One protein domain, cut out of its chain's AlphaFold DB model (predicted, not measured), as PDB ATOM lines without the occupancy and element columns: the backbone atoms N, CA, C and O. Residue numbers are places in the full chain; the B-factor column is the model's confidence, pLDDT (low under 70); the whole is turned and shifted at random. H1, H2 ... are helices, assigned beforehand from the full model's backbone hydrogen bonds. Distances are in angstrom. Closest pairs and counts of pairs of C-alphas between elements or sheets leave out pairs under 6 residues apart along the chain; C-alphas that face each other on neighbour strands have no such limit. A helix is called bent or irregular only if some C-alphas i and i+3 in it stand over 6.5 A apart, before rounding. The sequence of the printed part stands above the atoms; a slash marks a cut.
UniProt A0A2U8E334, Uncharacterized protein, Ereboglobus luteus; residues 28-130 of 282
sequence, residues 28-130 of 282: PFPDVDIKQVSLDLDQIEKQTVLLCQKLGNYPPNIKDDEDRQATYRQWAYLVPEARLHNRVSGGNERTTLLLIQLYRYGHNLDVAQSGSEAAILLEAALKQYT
ATOM      1  N   PRO A  28      19.327  44.297  -2.086       93.19
ATOM      2  CA  PRO A  28      20.231  44.422  -0.956       93.19
ATOM      3  C   PRO A  28      19.463  44.318   0.363       93.19
ATOM      4  O   PRO A  28      18.290  44.679   0.453       93.19
ATOM      5  N   PHE A  29      20.138  43.824   1.392       92.56
ATOM      6  CA  PHE A  29      19.608  43.852   2.747       92.56
ATOM      7  C   PHE A  29      19.773  45.274   3.327       92.56
ATOM      8  O   PHE A  29      20.830  45.876   3.125       92.56
ATOM      9  N   PRO A  30      18.767  45.856   4.009       90.12
ATOM     10  CA  PRO A  30      18.863  47.204   4.554       90.12
ATOM     11  C   PRO A  30      19.864  47.236   5.711       90.12
ATOM     12  O   PRO A  30      19.644  46.614   6.749       90.12
ATOM     13  N   ASP A  31      20.939  48.002   5.538       82.94
ATOM     14  CA  ASP A  31      21.997  48.201   6.540       82.94
ATOM     15  C   ASP A  31      21.746  49.440   7.422       82.94
ATOM     16  O   ASP A  31      22.653  50.134   7.873       82.94
ATOM     17  N   VAL A  32      20.473  49.788   7.617       82.88
ATOM     18  CA  VAL A  32      20.096  50.961   8.407       82.88
ATOM     19  C   VAL A  32      19.914  50.534   9.859       82.88
ATOM     20  O   VAL A  32      18.944  49.848  10.188       82.88
ATOM     21  N   ASP A  33      20.822  50.963  10.735       77.88
ATOM     22  CA  ASP A  33      20.636  50.872  12.185       77.88
ATOM     23  C   ASP A  33      19.922  52.137  12.674       77.88
ATOM     24  O   ASP A  33      20.509  53.216  12.800       77.88
ATOM     25  N   ILE A  34      18.614  52.024  12.895       83.44
ATOM     26  CA  ILE A  34      17.835  53.113  13.482       83.44
ATOM     27  C   ILE A  34      18.102  53.183  14.991       83.44
ATOM     28  O   ILE A  34      18.085  52.179  15.700       83.44
ATOM     29  N   LYS A  35      18.347  54.393  15.502       81.88
ATOM     30  CA  LYS A  35      18.653  54.617  16.929       81.88
ATOM     31  C   LYS A  35      17.416  54.883  17.781       81.88
ATOM     32  O   LYS A  35      17.470  54.744  18.999       81.88
ATOM     33  N   GLN A  36      16.315  55.274  17.148       78.31
ATOM     34  CA  GLN A  36      15.061  55.596  17.809       78.31
ATOM     35  C   GLN A  36      13.902  55.027  16.999       78.31
ATOM     36  O   GLN A  36      13.901  55.108  15.772       78.31
ATOM     37  N   VAL A  37      12.933  54.457  17.711       77.81
ATOM     38  CA  VAL A  37      11.691  53.936  17.141       77.81
ATOM     39  C   VAL A  37      10.885  55.099  16.568       77.81
ATOM     40  O   VAL A  37      10.579  56.043  17.301       77.81
ATOM     41  N   SER A  38      10.521  55.020  15.288       87.38
ATOM     42  CA  SER A  38       9.623  55.995  14.654       87.38
ATOM     43  C   SER A  38       8.185  55.486  14.547       87.38
ATOM     44  O   SER A  38       7.256  56.291  14.481       87.38
ATOM     45  N   LEU A  39       7.998  54.162  14.575       91.31
ATOM     46  CA  LEU A  39       6.692  53.511  14.555       91.31
ATOM     47  C   LEU A  39       6.449  52.707  15.828       91.31
ATOM     48  O   LEU A  39       7.271  51.881  16.213       91.31
ATOM     49  N   ASP A  40       5.280  52.852  16.447       95.25
ATOM     50  CA  ASP A  40       4.882  51.917  17.499       95.25
ATOM     51  C   ASP A  40       4.658  50.494  16.940       95.25
ATOM     52  O   ASP A  40       4.498  50.276  15.734       95.25
ATOM     53  N   LEU A  41       4.662  49.493  17.824       94.94
ATOM     54  CA  LEU A  41       4.556  48.091  17.414       94.94
ATOM     55  C   LEU A  41       3.245  47.792  16.663       94.94
ATOM     56  O   LEU A  41       3.246  47.023  15.701       94.94
ATOM     57  N   ASP A  42       2.139  48.428  17.055       96.31
ATOM     58  CA  ASP A  42       0.831  48.227  16.427       96.31
ATOM     59  C   ASP A  42       0.807  48.803  14.997       96.31
ATOM     60  O   ASP A  42       0.149  48.258  14.104       96.31
ATOM     61  N   GLN A  43       1.525  49.898  14.747       97.38
ATOM     62  CA  GLN A  43       1.716  50.470  13.415       97.38
ATOM     63  C   GLN A  43       2.527  49.529  12.518       97.38
ATOM     64  O   GLN A  43       2.124  49.295  11.374       97.38
ATOM     65  N   ILE A  44       3.615  48.941  13.028       97.12
ATOM     66  CA  ILE A  44       4.431  47.980  12.269       97.12
ATOM     67  C   ILE A  44       3.600  46.745  11.909       97.12
ATOM     68  O   ILE A  44       3.622  46.299  10.760       97.12
ATOM     69  N   GLU A  45       2.809  46.215  12.843       97.00
ATOM     70  CA  GLU A  45       1.925  45.073  12.583       97.00
ATOM     71  C   GLU A  45       0.876  45.378  11.512       97.00
ATOM     72  O   GLU A  45       0.697  44.594  10.577       97.00
ATOM     73  N   LYS A  46       0.217  46.543  11.583       97.12
ATOM     74  CA  LYS A  46      -0.750  46.969  10.556       97.12
ATOM     75  C   LYS A  46      -0.110  47.025   9.170       97.12
ATOM     76  O   LYS A  46      -0.704  46.545   8.205       97.12
ATOM     77  N   GLN A  47       1.099  47.571   9.063       97.25
ATOM     78  CA  GLN A  47       1.836  47.632   7.797       97.25
ATOM     79  C   GLN A  47       2.283  46.237   7.326       97.25
ATOM     80  O   GLN A  47       2.206  45.919   6.139       97.25
ATOM     81  N   THR A  48       2.657  45.362   8.258       96.69
ATOM     82  CA  THR A  48       3.029  43.966   7.982       96.69
ATOM     83  C   THR A  48       1.850  43.159   7.434       96.69
ATOM     84  O   THR A  48       2.026  42.352   6.520       96.69
ATOM     85  N   VAL A  49       0.622  43.413   7.903       95.62
ATOM     86  CA  VAL A  49      -0.600  42.813   7.334       95.62
ATOM     87  C   VAL A  49      -0.796  43.220   5.870       95.62
ATOM     88  O   VAL A  49      -1.194  42.387   5.054       95.62
ATOM     89  N   LEU A  50      -0.493  44.470   5.507       94.94
ATOM     90  CA  LEU A  50      -0.559  44.924   4.112       94.94
ATOM     91  C   LEU A  50       0.504  44.226   3.251       94.94
ATOM     92  O   LEU A  50       0.183  43.743   2.164       94.94
ATOM     93  N   LEU A  51       1.734  44.085   3.758       96.06
ATOM     94  CA  LEU A  51       2.779  43.308   3.083       96.06
ATOM     95  C   LEU A  51       2.381  41.840   2.908       96.06
ATOM     96  O   LEU A  51       2.604  41.278   1.838       96.06
ATOM     97  N   CYS A  52       1.730  41.228   3.900       94.94
ATOM     98  CA  CYS A  52       1.269  39.839   3.833       94.94
ATOM     99  C   CYS A  52       0.337  39.580   2.637       94.94
ATOM    100  O   CYS A  52       0.338  38.483   2.077       94.94
ATOM    101  N   GLN A  53      -0.442  40.570   2.194       94.31
ATOM    102  CA  GLN A  53      -1.318  40.416   1.025       94.31
ATOM    103  C   GLN A  53      -0.530  40.218  -0.279       94.31
ATOM    104  O   GLN A  53      -1.020  39.568  -1.206       94.31
ATOM    105  N   LYS A  54       0.693  40.757  -0.343       95.56
ATOM    106  CA  LYS A  54       1.597  40.637  -1.493       95.56
ATOM    107  C   LYS A  54       2.604  39.508  -1.315       95.56
ATOM    108  O   LYS A  54       2.817  38.722  -2.229       95.56
ATOM    109  N   LEU A  55       3.198  39.403  -0.132       95.38
ATOM    110  CA  LEU A  55       4.365  38.565   0.145       95.38
ATOM    111  C   LEU A  55       4.058  37.351   1.024       95.38
ATOM    112  O   LEU A  55       4.939  36.532   1.257       95.38
ATOM    113  N   GLY A  56       2.826  37.206   1.518       91.62
ATOM    114  CA  GLY A  56       2.457  36.124   2.435       91.62
ATOM    115  C   GLY A  56       2.480  34.730   1.807       91.62
ATOM    116  O   GLY A  56       2.681  33.746   2.520       91.62
ATOM    117  N   ASN A  57       2.317  34.650   0.485       88.06
ATOM    118  CA  ASN A  57       2.344  33.409  -0.282       88.06
ATOM    119  C   ASN A  57       3.608  33.323  -1.140       88.06
ATOM    120  O   ASN A  57       4.177  34.345  -1.520       88.06
ATOM    121  N   TYR A  58       3.978  32.097  -1.509       83.06
ATOM    122  CA  TYR A  58       4.997  31.844  -2.519       83.06
ATOM    123  C   TYR A  58       4.392  31.108  -3.734       83.06
ATOM    124  O   TYR A  58       3.739  30.073  -3.553       83.06
ATOM    125  N   PRO A  59       4.594  31.594  -4.975       88.31
ATOM    126  CA  PRO A  59       5.276  32.848  -5.316       88.31
ATOM    127  C   PRO A  59       4.486  34.083  -4.834       88.31
ATOM    128  O   PRO A  59       3.261  33.987  -4.688       88.31
ATOM    129  N   PRO A  60       5.157  35.226  -4.599       92.19
ATOM    130  CA  PRO A  60       4.490  36.444  -4.156       92.19
ATOM    131  C   PRO A  60       3.538  36.989  -5.232       92.19
ATOM    132  O   PRO A  60       3.691  36.740  -6.432       92.19
ATOM    133  N   ASN A  61       2.532  37.742  -4.798       94.31
ATOM    134  CA  ASN A  61       1.563  38.427  -5.645       94.31
ATOM    135  C   ASN A  61       2.070  39.832  -6.011       94.31
ATOM    136  O   ASN A  61       1.513  40.836  -5.567       94.31
ATOM    137  N   ILE A  62       3.159  39.869  -6.777       93.44
ATOM    138  CA  ILE A  62       3.766  41.084  -7.330       93.44
ATOM    139  C   ILE A  62       3.388  41.185  -8.803       93.44
ATOM    140  O   ILE A  62       3.474  40.193  -9.532       93.44
ATOM    141  N   LYS A  63       2.926  42.362  -9.224       93.69
ATOM    142  CA  LYS A  63       2.417  42.571 -10.589       93.69
ATOM    143  C   LYS A  63       3.532  42.784 -11.607       93.69
ATOM    144  O   LYS A  63       3.501  42.188 -12.679       93.69
ATOM    145  N   ASP A  64       4.485  43.629 -11.247       92.00
ATOM    146  CA  ASP A  64       5.551  44.134 -12.103       92.00
ATOM    147  C   ASP A  64       6.726  44.636 -11.241       92.00
ATOM    148  O   ASP A  64       6.696  44.572 -10.005       92.00
ATOM    149  N   ASP A  65       7.786  45.112 -11.893       92.62
ATOM    150  CA  ASP A  65       8.991  45.586 -11.211       92.62
ATOM    151  C   ASP A  65       8.757  46.863 -10.393       92.62
ATOM    152  O   ASP A  65       9.400  47.047  -9.357       92.62
ATOM    153  N   GLU A  66       7.827  47.731 -10.797       95.44
ATOM    154  CA  GLU A  66       7.491  48.937 -10.036       95.44
ATOM    155  C   GLU A  66       6.822  48.563  -8.707       95.44
ATOM    156  O   GLU A  66       7.240  49.025  -7.639       95.44
ATOM    157  N   ASP A  67       5.853  47.645  -8.755       95.88
ATOM    158  CA  ASP A  67       5.194  47.066  -7.587       95.88
ATOM    159  C   ASP A  67       6.200  46.345  -6.675       95.88
ATOM    160  O   ASP A  67       6.149  46.480  -5.445       95.88
ATOM    161  N   ARG A  68       7.177  45.638  -7.265       95.44
ATOM    162  CA  ARG A  68       8.283  45.009  -6.528       95.44
ATOM    163  C   ARG A  68       9.116  46.043  -5.776       95.44
ATOM    164  O   ARG A  68       9.356  45.868  -4.583       95.44
ATOM    165  N   GLN A  69       9.540  47.116  -6.443       96.19
ATOM    166  CA  GLN A  69      10.363  48.167  -5.836       96.19
ATOM    167  C   GLN A  69       9.605  48.941  -4.753       96.19
ATOM    168  O   GLN A  69      10.165  49.231  -3.696       96.19
ATOM    169  N   ALA A  70       8.323  49.246  -4.973       97.00
ATOM    170  CA  ALA A  70       7.478  49.882  -3.965       97.00
ATOM    171  C   ALA A  70       7.317  48.992  -2.722       97.00
ATOM    172  O   ALA A  70       7.489  49.459  -1.594       97.00
ATOM    173  N   THR A  71       7.060  47.699  -2.931       97.50
ATOM    174  CA  THR A  71       6.931  46.717  -1.849       97.50
ATOM    175  C   THR A  71       8.256  46.533  -1.100       97.50
ATOM    176  O   THR A  71       8.262  46.489   0.129       97.50
ATOM    177  N   TYR A  72       9.387  46.502  -1.814       97.56
ATOM    178  CA  TYR A  72      10.720  46.454  -1.213       97.56
ATOM    179  C   TYR A  72      11.007  47.676  -0.337       97.56
ATOM    180  O   TYR A  72      11.456  47.502   0.789       97.56
ATOM    181  N   ARG A  73      10.706  48.901  -0.792       96.94
ATOM    182  CA  ARG A  73      10.901  50.116   0.022       96.94
ATOM    183  C   ARG A  73      10.097  50.076   1.319       96.94
ATOM    184  O   ARG A  73      10.630  50.409   2.373       96.94
ATOM    185  N   GLN A  74       8.840  49.632   1.255       97.31
ATOM    186  CA  GLN A  74       8.009  49.464   2.451       97.31
ATOM    187  C   GLN A  74       8.615  48.423   3.401       97.31
ATOM    188  O   GLN A  74       8.743  48.676   4.594       97.31
ATOM    189  N   TRP A  75       9.026  47.268   2.879       98.06
ATOM    190  CA  TRP A  75       9.682  46.228   3.669       98.06
ATOM    191  C   TRP A  75      10.995  46.711   4.311       98.06
ATOM    192  O   TRP A  75      11.195  46.531   5.512       98.06
ATOM    193  N   ALA A  76      11.849  47.387   3.538       96.94
ATOM    194  CA  ALA A  76      13.144  47.901   3.979       96.94
ATOM    195  C   ALA A  76      13.016  48.974   5.071       96.94
ATOM    196  O   ALA A  76      13.925  49.127   5.878       96.94
ATOM    197  N   TYR A  77      11.882  49.680   5.121       95.69
ATOM    198  CA  TYR A  77      11.550  50.604   6.201       95.69
ATOM    199  C   TYR A  77      11.106  49.883   7.485       95.69
ATOM    200  O   TYR A  77      11.515  50.258   8.580       95.69
ATOM    201  N   LEU A  78      10.298  48.822   7.373       96.94
ATOM    202  CA  LEU A  78       9.753  48.117   8.543       96.94
ATOM    203  C   LEU A  78      10.772  47.221   9.257       96.94
ATOM    204  O   LEU A  78      10.648  47.010  10.463       96.94
ATOM    205  N   VAL A  79      11.756  46.664   8.546       97.50
ATOM    206  CA  VAL A  79      12.727  45.730   9.143       97.50
ATOM    207  C   VAL A  79      13.580  46.378  10.242       97.50
ATOM    208  O   VAL A  79      13.639  45.799  11.330       97.50
ATOM    209  N   PRO A  80      14.213  47.552  10.037       96.12
ATOM    210  CA  PRO A  80      14.937  48.242  11.105       96.12
ATOM    211  C   PRO A  80      14.052  48.567  12.317       96.12
ATOM    212  O   PRO A  80      14.469  48.332  13.451       96.12
ATOM    213  N   GLU A  81      12.812  49.015  12.086       96.12
ATOM    214  CA  GLU A  81      11.820  49.280  13.143       96.12
ATOM    215  C   GLU A  81      11.536  48.019  13.969       96.12
ATOM    216  O   GLU A  81      11.684  48.018  15.193       96.12
ATOM    217  N   ALA A  82      11.223  46.899  13.312       96.69
ATOM    218  CA  ALA A  82      10.968  45.631  13.990       96.69
ATOM    219  C   ALA A  82      12.203  45.091  14.732       96.69
ATOM    220  O   ALA A  82      12.067  44.551  15.832       96.69
ATOM    221  N   ARG A  83      13.414  45.260  14.178       96.38
ATOM    222  CA  ARG A  83      14.677  44.896  14.847       96.38
ATOM    223  C   ARG A  83      14.875  45.676  16.139       96.38
ATOM    224  O   ARG A  83      15.217  45.070  17.156       96.38
ATOM    225  N   LEU A  84      14.655  46.990  16.107       95.44
ATOM    226  CA  LEU A  84      14.799  47.836  17.286       95.44
ATOM    227  C   LEU A  84      13.777  47.454  18.362       95.44
ATOM    228  O   LEU A  84      14.166  47.243  19.508       95.44
ATOM    229  N   HIS A  85      12.506  47.258  17.991       95.69
ATOM    230  CA  HIS A  85      11.481  46.758  18.919       95.69
ATOM    231  C   HIS A  85      11.852  45.409  19.526       95.69
ATOM    232  O   HIS A  85      11.718  45.228  20.734       95.69
ATOM    233  N   ASN A  86      12.356  44.475  18.718       96.62
ATOM    234  CA  ASN A  86      12.778  43.169  19.209       96.62
ATOM    235  C   ASN A  86      13.966  43.262  20.175       96.62
ATOM    236  O   ASN A  86      14.004  42.551  21.172       96.62
ATOM    237  N   ARG A  87      14.920  44.163  19.916       95.44
ATOM    238  CA  ARG A  87      16.068  44.406  20.800       95.44
ATOM    239  C   ARG A  87      15.629  45.034  22.127       95.44
ATOM    240  O   ARG A  87      15.986  44.526  23.184       95.44
ATOM    241  N   VAL A  88      14.838  46.109  22.074       94.38
ATOM    242  CA  VAL A  88      14.383  46.862  23.260       94.38
ATOM    243  C   VAL A  88      13.450  46.027  24.139       94.38
ATOM    244  O   VAL A  88      13.491  46.145  25.360       94.38
ATOM    245  N   SER A  89      12.637  45.147  23.544       93.56
ATOM    246  CA  SER A  89      11.731  44.266  24.287       93.56
ATOM    247  C   SER A  89      12.420  43.058  24.938       93.56
ATOM    248  O   SER A  89      11.745  42.275  25.611       93.56
ATOM    249  N   GLY A  90      13.727  42.869  24.712       94.06
ATOM    250  CA  GLY A  90      14.445  41.657  25.109       94.06
ATOM    251  C   GLY A  90      14.047  40.419  24.298       94.06
ATOM    252  O   GLY A  90      14.233  39.298  24.766       94.06
ATOM    253  N   GLY A  91      13.478  40.606  23.106       93.69
ATOM    254  CA  GLY A  91      13.118  39.524  22.198       93.69
ATOM    255  C   GLY A  91      11.875  38.754  22.624       93.69
ATOM    256  O   GLY A  91      11.895  37.530  22.613       93.69
ATOM    257  N   ASN A  92      10.793  39.434  23.020       96.81
ATOM    258  CA  ASN A  92       9.552  38.734  23.368       96.81
ATOM    259  C   ASN A  92       8.899  38.041  22.151       96.81
ATOM    260  O   ASN A  92       9.239  38.314  20.998       96.81
ATOM    261  N   GLU A  93       7.931  37.151  22.400       98.06
ATOM    262  CA  GLU A  93       7.310  36.325  21.353       98.06
ATOM    263  C   GLU A  93       6.698  37.170  20.230       98.06
ATOM    264  O   GLU A  93       6.863  36.855  19.052       98.06
ATOM    265  N   ARG A  94       6.026  38.270  20.588       97.44
ATOM    266  CA  ARG A  94       5.317  39.145  19.647       97.44
ATOM    267  C   ARG A  94       6.288  39.839  18.694       97.44
ATOM    268  O   ARG A  94       6.094  39.784  17.483       97.44
ATOM    269  N   THR A  95       7.340  40.465  19.224       97.94
ATOM    270  CA  THR A  95       8.342  41.158  18.398       97.94
ATOM    271  C   THR A  95       9.197  40.176  17.601       97.94
ATOM    272  O   THR A  95       9.532  40.455  16.451       97.94
ATOM    273  N   THR A  96       9.481  39.002  18.173       98.44
ATOM    274  CA  THR A  96      10.227  37.934  17.499       98.44
ATOM    275  C   THR A  96       9.445  37.400  16.304       98.44
ATOM    276  O   THR A  96       9.978  37.353  15.198       98.44
ATOM    277  N   LEU A  97       8.166  37.060  16.492       98.44
ATOM    278  CA  LEU A  97       7.288  36.599  15.416       98.44
ATOM    279  C   LEU A  97       7.193  37.627  14.283       98.44
ATOM    280  O   LEU A  97       7.322  37.267  13.114       98.44
ATOM    281  N   LEU A  98       6.986  38.900  14.626       98.19
ATOM    282  CA  LEU A  98       6.891  39.984  13.652       98.19
ATOM    283  C   LEU A  98       8.165  40.099  12.803       98.19
ATOM    284  O   LEU A  98       8.096  40.233  11.581       98.19
ATOM    285  N   LEU A  99       9.332  40.001  13.441       98.12
ATOM    286  CA  LEU A  99      10.614  40.064  12.748       98.12
ATOM    287  C   LEU A  99      10.850  38.835  11.853       98.12
ATOM    288  O   LEU A  99      11.294  38.998  10.716       98.12
ATOM    289  N   ILE A 100      10.481  37.628  12.306       98.56
ATOM    290  CA  ILE A 100      10.516  36.407  11.478       98.56
ATOM    291  C   ILE A 100       9.659  36.591  10.220       98.56
ATOM    292  O   ILE A 100      10.122  36.304   9.114       98.56
ATOM    293  N   GLN A 101       8.433  37.101  10.368       98.00
ATOM    294  CA  GLN A 101       7.520  37.338   9.245       98.00
ATOM    295  C   GLN A 101       8.115  38.302   8.226       98.00
ATOM    296  O   GLN A 101       8.109  38.020   7.026       98.00
ATOM    297  N   LEU A 102       8.672  39.421   8.693       98.25
ATOM    298  CA  LEU A 102       9.332  40.381   7.818       98.25
ATOM    299  C   LEU A 102      10.521  39.736   7.101       98.25
ATOM    300  O   LEU A 102      10.620  39.860   5.885       98.25
ATOM    301  N   TYR A 103      11.381  38.978   7.775       98.25
ATOM    302  CA  TYR A 103      12.476  38.277   7.098       98.25
ATOM    303  C   TYR A 103      11.990  37.242   6.071       98.25
ATOM    304  O   TYR A 103      12.525  37.185   4.962       98.25
ATOM    305  N   ARG A 104      10.918  36.491   6.353       97.38
ATOM    306  CA  ARG A 104      10.307  35.607   5.347       97.38
ATOM    307  C   ARG A 104       9.784  36.394   4.143       97.38
ATOM    308  O   ARG A 104       9.960  35.964   3.005       97.38
ATOM    309  N   TYR A 105       9.178  37.557   4.358       97.50
ATOM    310  CA  TYR A 105       8.749  38.431   3.264       97.50
ATOM    311  C   TYR A 105       9.930  38.960   2.441       97.50
ATOM    312  O   TYR A 105       9.831  39.014   1.216       97.50
ATOM    313  N   GLY A 106      11.060  39.264   3.084       97.38
ATOM    314  CA  GLY A 106      12.309  39.617   2.406       97.38
ATOM    315  C   GLY A 106      12.838  38.473   1.541       97.38
ATOM    316  O   GLY A 106      13.219  38.696   0.395       97.38
ATOM    317  N   HIS A 107      12.776  37.232   2.036       95.56
ATOM    318  CA  HIS A 107      13.110  36.048   1.240       95.56
ATOM    319  C   HIS A 107      12.219  35.928  -0.004       95.56
ATOM    320  O   HIS A 107      12.731  35.737  -1.102       95.56
ATOM    321  N   ASN A 108      10.905  36.127   0.141       94.44
ATOM    322  CA  ASN A 108       9.968  36.086  -0.986       94.44
ATOM    323  C   ASN A 108      10.182  37.221  -2.007       94.44
ATOM    324  O   ASN A 108       9.701  37.108  -3.132       94.44
ATOM    325  N   LEU A 109      10.880  38.300  -1.636       95.31
ATOM    326  CA  LEU A 109      11.294  39.393  -2.527       95.31
ATOM    327  C   LEU A 109      12.669  39.173  -3.184       95.31
ATOM    328  O   LEU A 109      13.120  40.038  -3.941       95.31
ATOM    329  N   ASP A 110      13.341  38.057  -2.898       95.25
ATOM    330  CA  ASP A 110      14.739  37.803  -3.261       95.25
ATOM    331  C   ASP A 110      15.711  38.826  -2.643       95.25
ATOM    332  O   ASP A 110      16.684  39.254  -3.272       95.25
ATOM    333  N   VAL A 111      15.448  39.263  -1.406       96.19
ATOM    334  CA  VAL A 111      16.407  40.061  -0.633       96.19
ATOM    335  C   VAL A 111      17.487  39.140  -0.072       96.19
ATOM    336  O   VAL A 111      17.185  38.152   0.606       96.19
ATOM    337  N   ALA A 112      18.752  39.478  -0.329       94.31
ATOM    338  CA  ALA A 112      19.902  38.720   0.159       94.31
ATOM    339  C   ALA A 112      19.820  38.500   1.679       94.31
ATOM    340  O   ALA A 112      19.349  39.374   2.391       94.31
ATOM    341  N   GLN A 113      20.256  37.340   2.180       94.94
ATOM    342  CA  GLN A 113      20.316  36.985   3.615       94.94
ATOM    343  C   GLN A 113      18.979  36.929   4.384       94.94
ATOM    344  O   GLN A 113      18.917  36.307   5.438       94.94
ATOM    345  N   SER A 114      17.873  37.470   3.867       96.44
ATOM    346  CA  SER A 114      16.590  37.476   4.591       96.44
ATOM    347  C   SER A 114      16.094  36.068   4.944       96.44
ATOM    348  O   SER A 114      15.564  35.844   6.027       96.44
ATOM    349  N   GLY A 115      16.323  35.086   4.064       95.81
ATOM    350  CA  GLY A 115      15.993  33.686   4.345       95.81
ATOM    351  C   GLY A 115      16.816  33.086   5.491       95.81
ATOM    352  O   GLY A 115      16.253  32.423   6.358       95.81
ATOM    353  N   SER A 116      18.130  33.333   5.534       96.38
ATOM    354  CA  SER A 116      18.986  32.829   6.619       96.38
ATOM    355  C   SER A 116      18.658  33.495   7.954       96.38
ATOM    356  O   SER A 116      18.573  32.809   8.966       96.38
ATOM    357  N   GLU A 117      18.388  34.801   7.946       97.75
ATOM    358  CA  GLU A 117      17.969  35.549   9.135       97.75
ATOM    359  C   GLU A 117      16.639  35.025   9.704       97.75
ATOM    360  O   GLU A 117      16.522  34.792  10.909       97.75
ATOM    361  N   ALA A 118      15.648  34.766   8.839       98.00
ATOM    362  CA  ALA A 118      14.389  34.138   9.240       98.00
ATOM    363  C   ALA A 118      14.620  32.758   9.868       98.00
ATOM    364  O   ALA A 118      14.057  32.473  10.921       98.00
ATOM    365  N   ALA A 119      15.457  31.918   9.248       97.88
ATOM    366  CA  ALA A 119      15.745  30.574   9.742       97.88
ATOM    367  C   ALA A 119      16.385  30.597  11.138       97.88
ATOM    368  O   ALA A 119      15.914  29.894  12.029       97.88
ATOM    369  N   ILE A 120      17.412  31.431  11.342       98.00
ATOM    370  CA  ILE A 120      18.119  31.560  12.626       98.00
ATOM    371  C   ILE A 120      17.150  31.992  13.728       98.00
ATOM    372  O   ILE A 120      17.075  31.362  14.787       98.00
ATOM    373  N   LEU A 121      16.377  33.051  13.473       98.06
ATOM    374  CA  LEU A 121      15.460  33.601  14.465       98.06
ATOM    375  C   LEU A 121      14.318  32.628  14.782       98.06
ATOM    376  O   LEU A 121      13.941  32.467  15.941       98.06
ATOM    377  N   LEU A 122      13.801  31.936  13.768       98.31
ATOM    378  CA  LEU A 122      12.753  30.936  13.920       98.31
ATOM    379  C   LEU A 122      13.225  29.709  14.712       98.31
ATOM    380  O   LEU A 122      12.490  29.220  15.568       98.31
ATOM    381  N   GLU A 123      14.448  29.229  14.481       98.38
ATOM    382  CA  GLU A 123      15.021  28.117  15.248       98.38
ATOM    383  C   GLU A 123      15.203  28.471  16.727       98.38
ATOM    384  O   GLU A 123      14.925  27.643  17.601       98.38
ATOM    385  N   ALA A 124      15.626  29.702  17.029       98.25
ATOM    386  CA  ALA A 124      15.674  30.201  18.401       98.25
ATOM    387  C   ALA A 124      14.264  30.300  19.012       98.25
ATOM    388  O   ALA A 124      14.027  29.807  20.119       98.25
ATOM    389  N   ALA A 125      13.303  30.852  18.267       98.44
ATOM    390  CA  ALA A 125      11.931  31.026  18.728       98.44
ATOM    391  C   ALA A 125      11.213  29.695  18.997       98.44
ATOM    392  O   ALA A 125      10.480  29.591  19.975       98.44
ATOM    393  N   LEU A 126      11.440  28.655  18.189       98.31
ATOM    394  CA  LEU A 126      10.858  27.325  18.410       98.31
ATOM    395  C   LEU A 126      11.381  26.656  19.687       98.31
ATOM    396  O   LEU A 126      10.638  25.922  20.339       98.31
ATOM    397  N   LYS A 127      12.635  26.929  20.069       98.12
ATOM    398  CA  LYS A 127      13.218  26.454  21.334       98.12
ATOM    399  C   LYS A 127      12.662  27.217  22.535       98.12
ATOM    400  O   LYS A 127      12.393  26.613  23.567       98.12
ATOM    401  N   GLN A 128      12.480  28.530  22.401       98.19
ATOM    402  CA  GLN A 128      12.019  29.394  23.488       98.19
ATOM    403  C   GLN A 128      10.498  29.325  23.704       98.19
ATOM    404  O   GLN A 128      10.028  29.285  24.838       98.19
ATOM    405  N   TYR A 129       9.720  29.270  22.622       98.00
ATOM    406  CA  TYR A 129       8.258  29.347  22.609       98.00
ATOM    407  C   TYR A 129       7.629  28.047  22.093       98.00
ATOM    408  O   TYR A 129       6.797  28.039  21.188       98.00
ATOM    409  N   THR A 130       8.004  26.916  22.694       97.38
ATOM    410  CA  THR A 130       7.637  25.558  22.233       97.38
ATOM    411  C   THR A 130       6.130  25.300  22.100       97.38
ATOM    412  O   THR A 130       5.708  24.435  21.330       97.38
TER     413      THR A 130
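This is residues 28 to 130 of the 282 residues of an uncharacterized protein of Ereboglobus luteus (UniProt A0A2U8E334). Three helices stand side by side in a triangular up-and-down bundle, with long H2 beside H1 and H3, and H4 packs on H3 away from the other two. Residues 28 to 40, with no named element, loop round the outside of H2 to reach H1. The printed part has 103 residues and four named helices, H1, H2, H3, H4 along the chain, and no named strand; the class is all helix. It is compact, with a radius of gyration of the C-alphas of 13.1 A and spans of 38 by 29 by 23 A.

H2, residues 65 to 88, is the longest helix at 34.9 A; its C-alpha 65 is at (8.991, 45.586, -11.211). H2 is neither bent nor irregular, but only just: C-alphas 77 and 80 are 6.4 A apart. H3, residues 93 to 108, measures 22.5 A, and H4, residues 114 to 128, measures 21.1 A, ending with C-alpha 128 at (12.019, 29.394, 23.488). H1, residues 41 to 55, measures 19.7 A and begins with C-alpha 41 at (4.556, 48.091, 17.414).

H2 and H3 form a helical hairpin and touch, closest at the C-alphas of Asn 86 and Thr 95, 4.9 A, at a shallow tilt of 26 degrees, opposite ways. H2 also touches H1 in a hairpin, closest at the C-alphas of Ile 44 and Leu 78, 6.5 A; the shallow tilt of 34 degrees, opposite ways, is only just short of steep. H3, the hub, touches H1 at the C-alphas of Leu 55 and Tyr 105, their closest pair, 5.4 A, with a shallow tilt of 30 degrees, the same way. H3 and H4 form a hairpin and touch, closest at the C-alphas of His 107 and Gly 115, 4.9 A, at a shallow tilt of 27 degrees, opposite ways. H4 is apart from H1 and H2. Every O i to N i+4 pair is within hydrogen-bond range in H3 and H4, against 10 of 11 in H1 and 18 of 20 in H2.

The C-alphas farthest apart are those of Glu 66 and Thr 130, 39.8 A. The printed part has no cut and no long link. Its mean pLDDT is 94.8, and no printed residue is under 70.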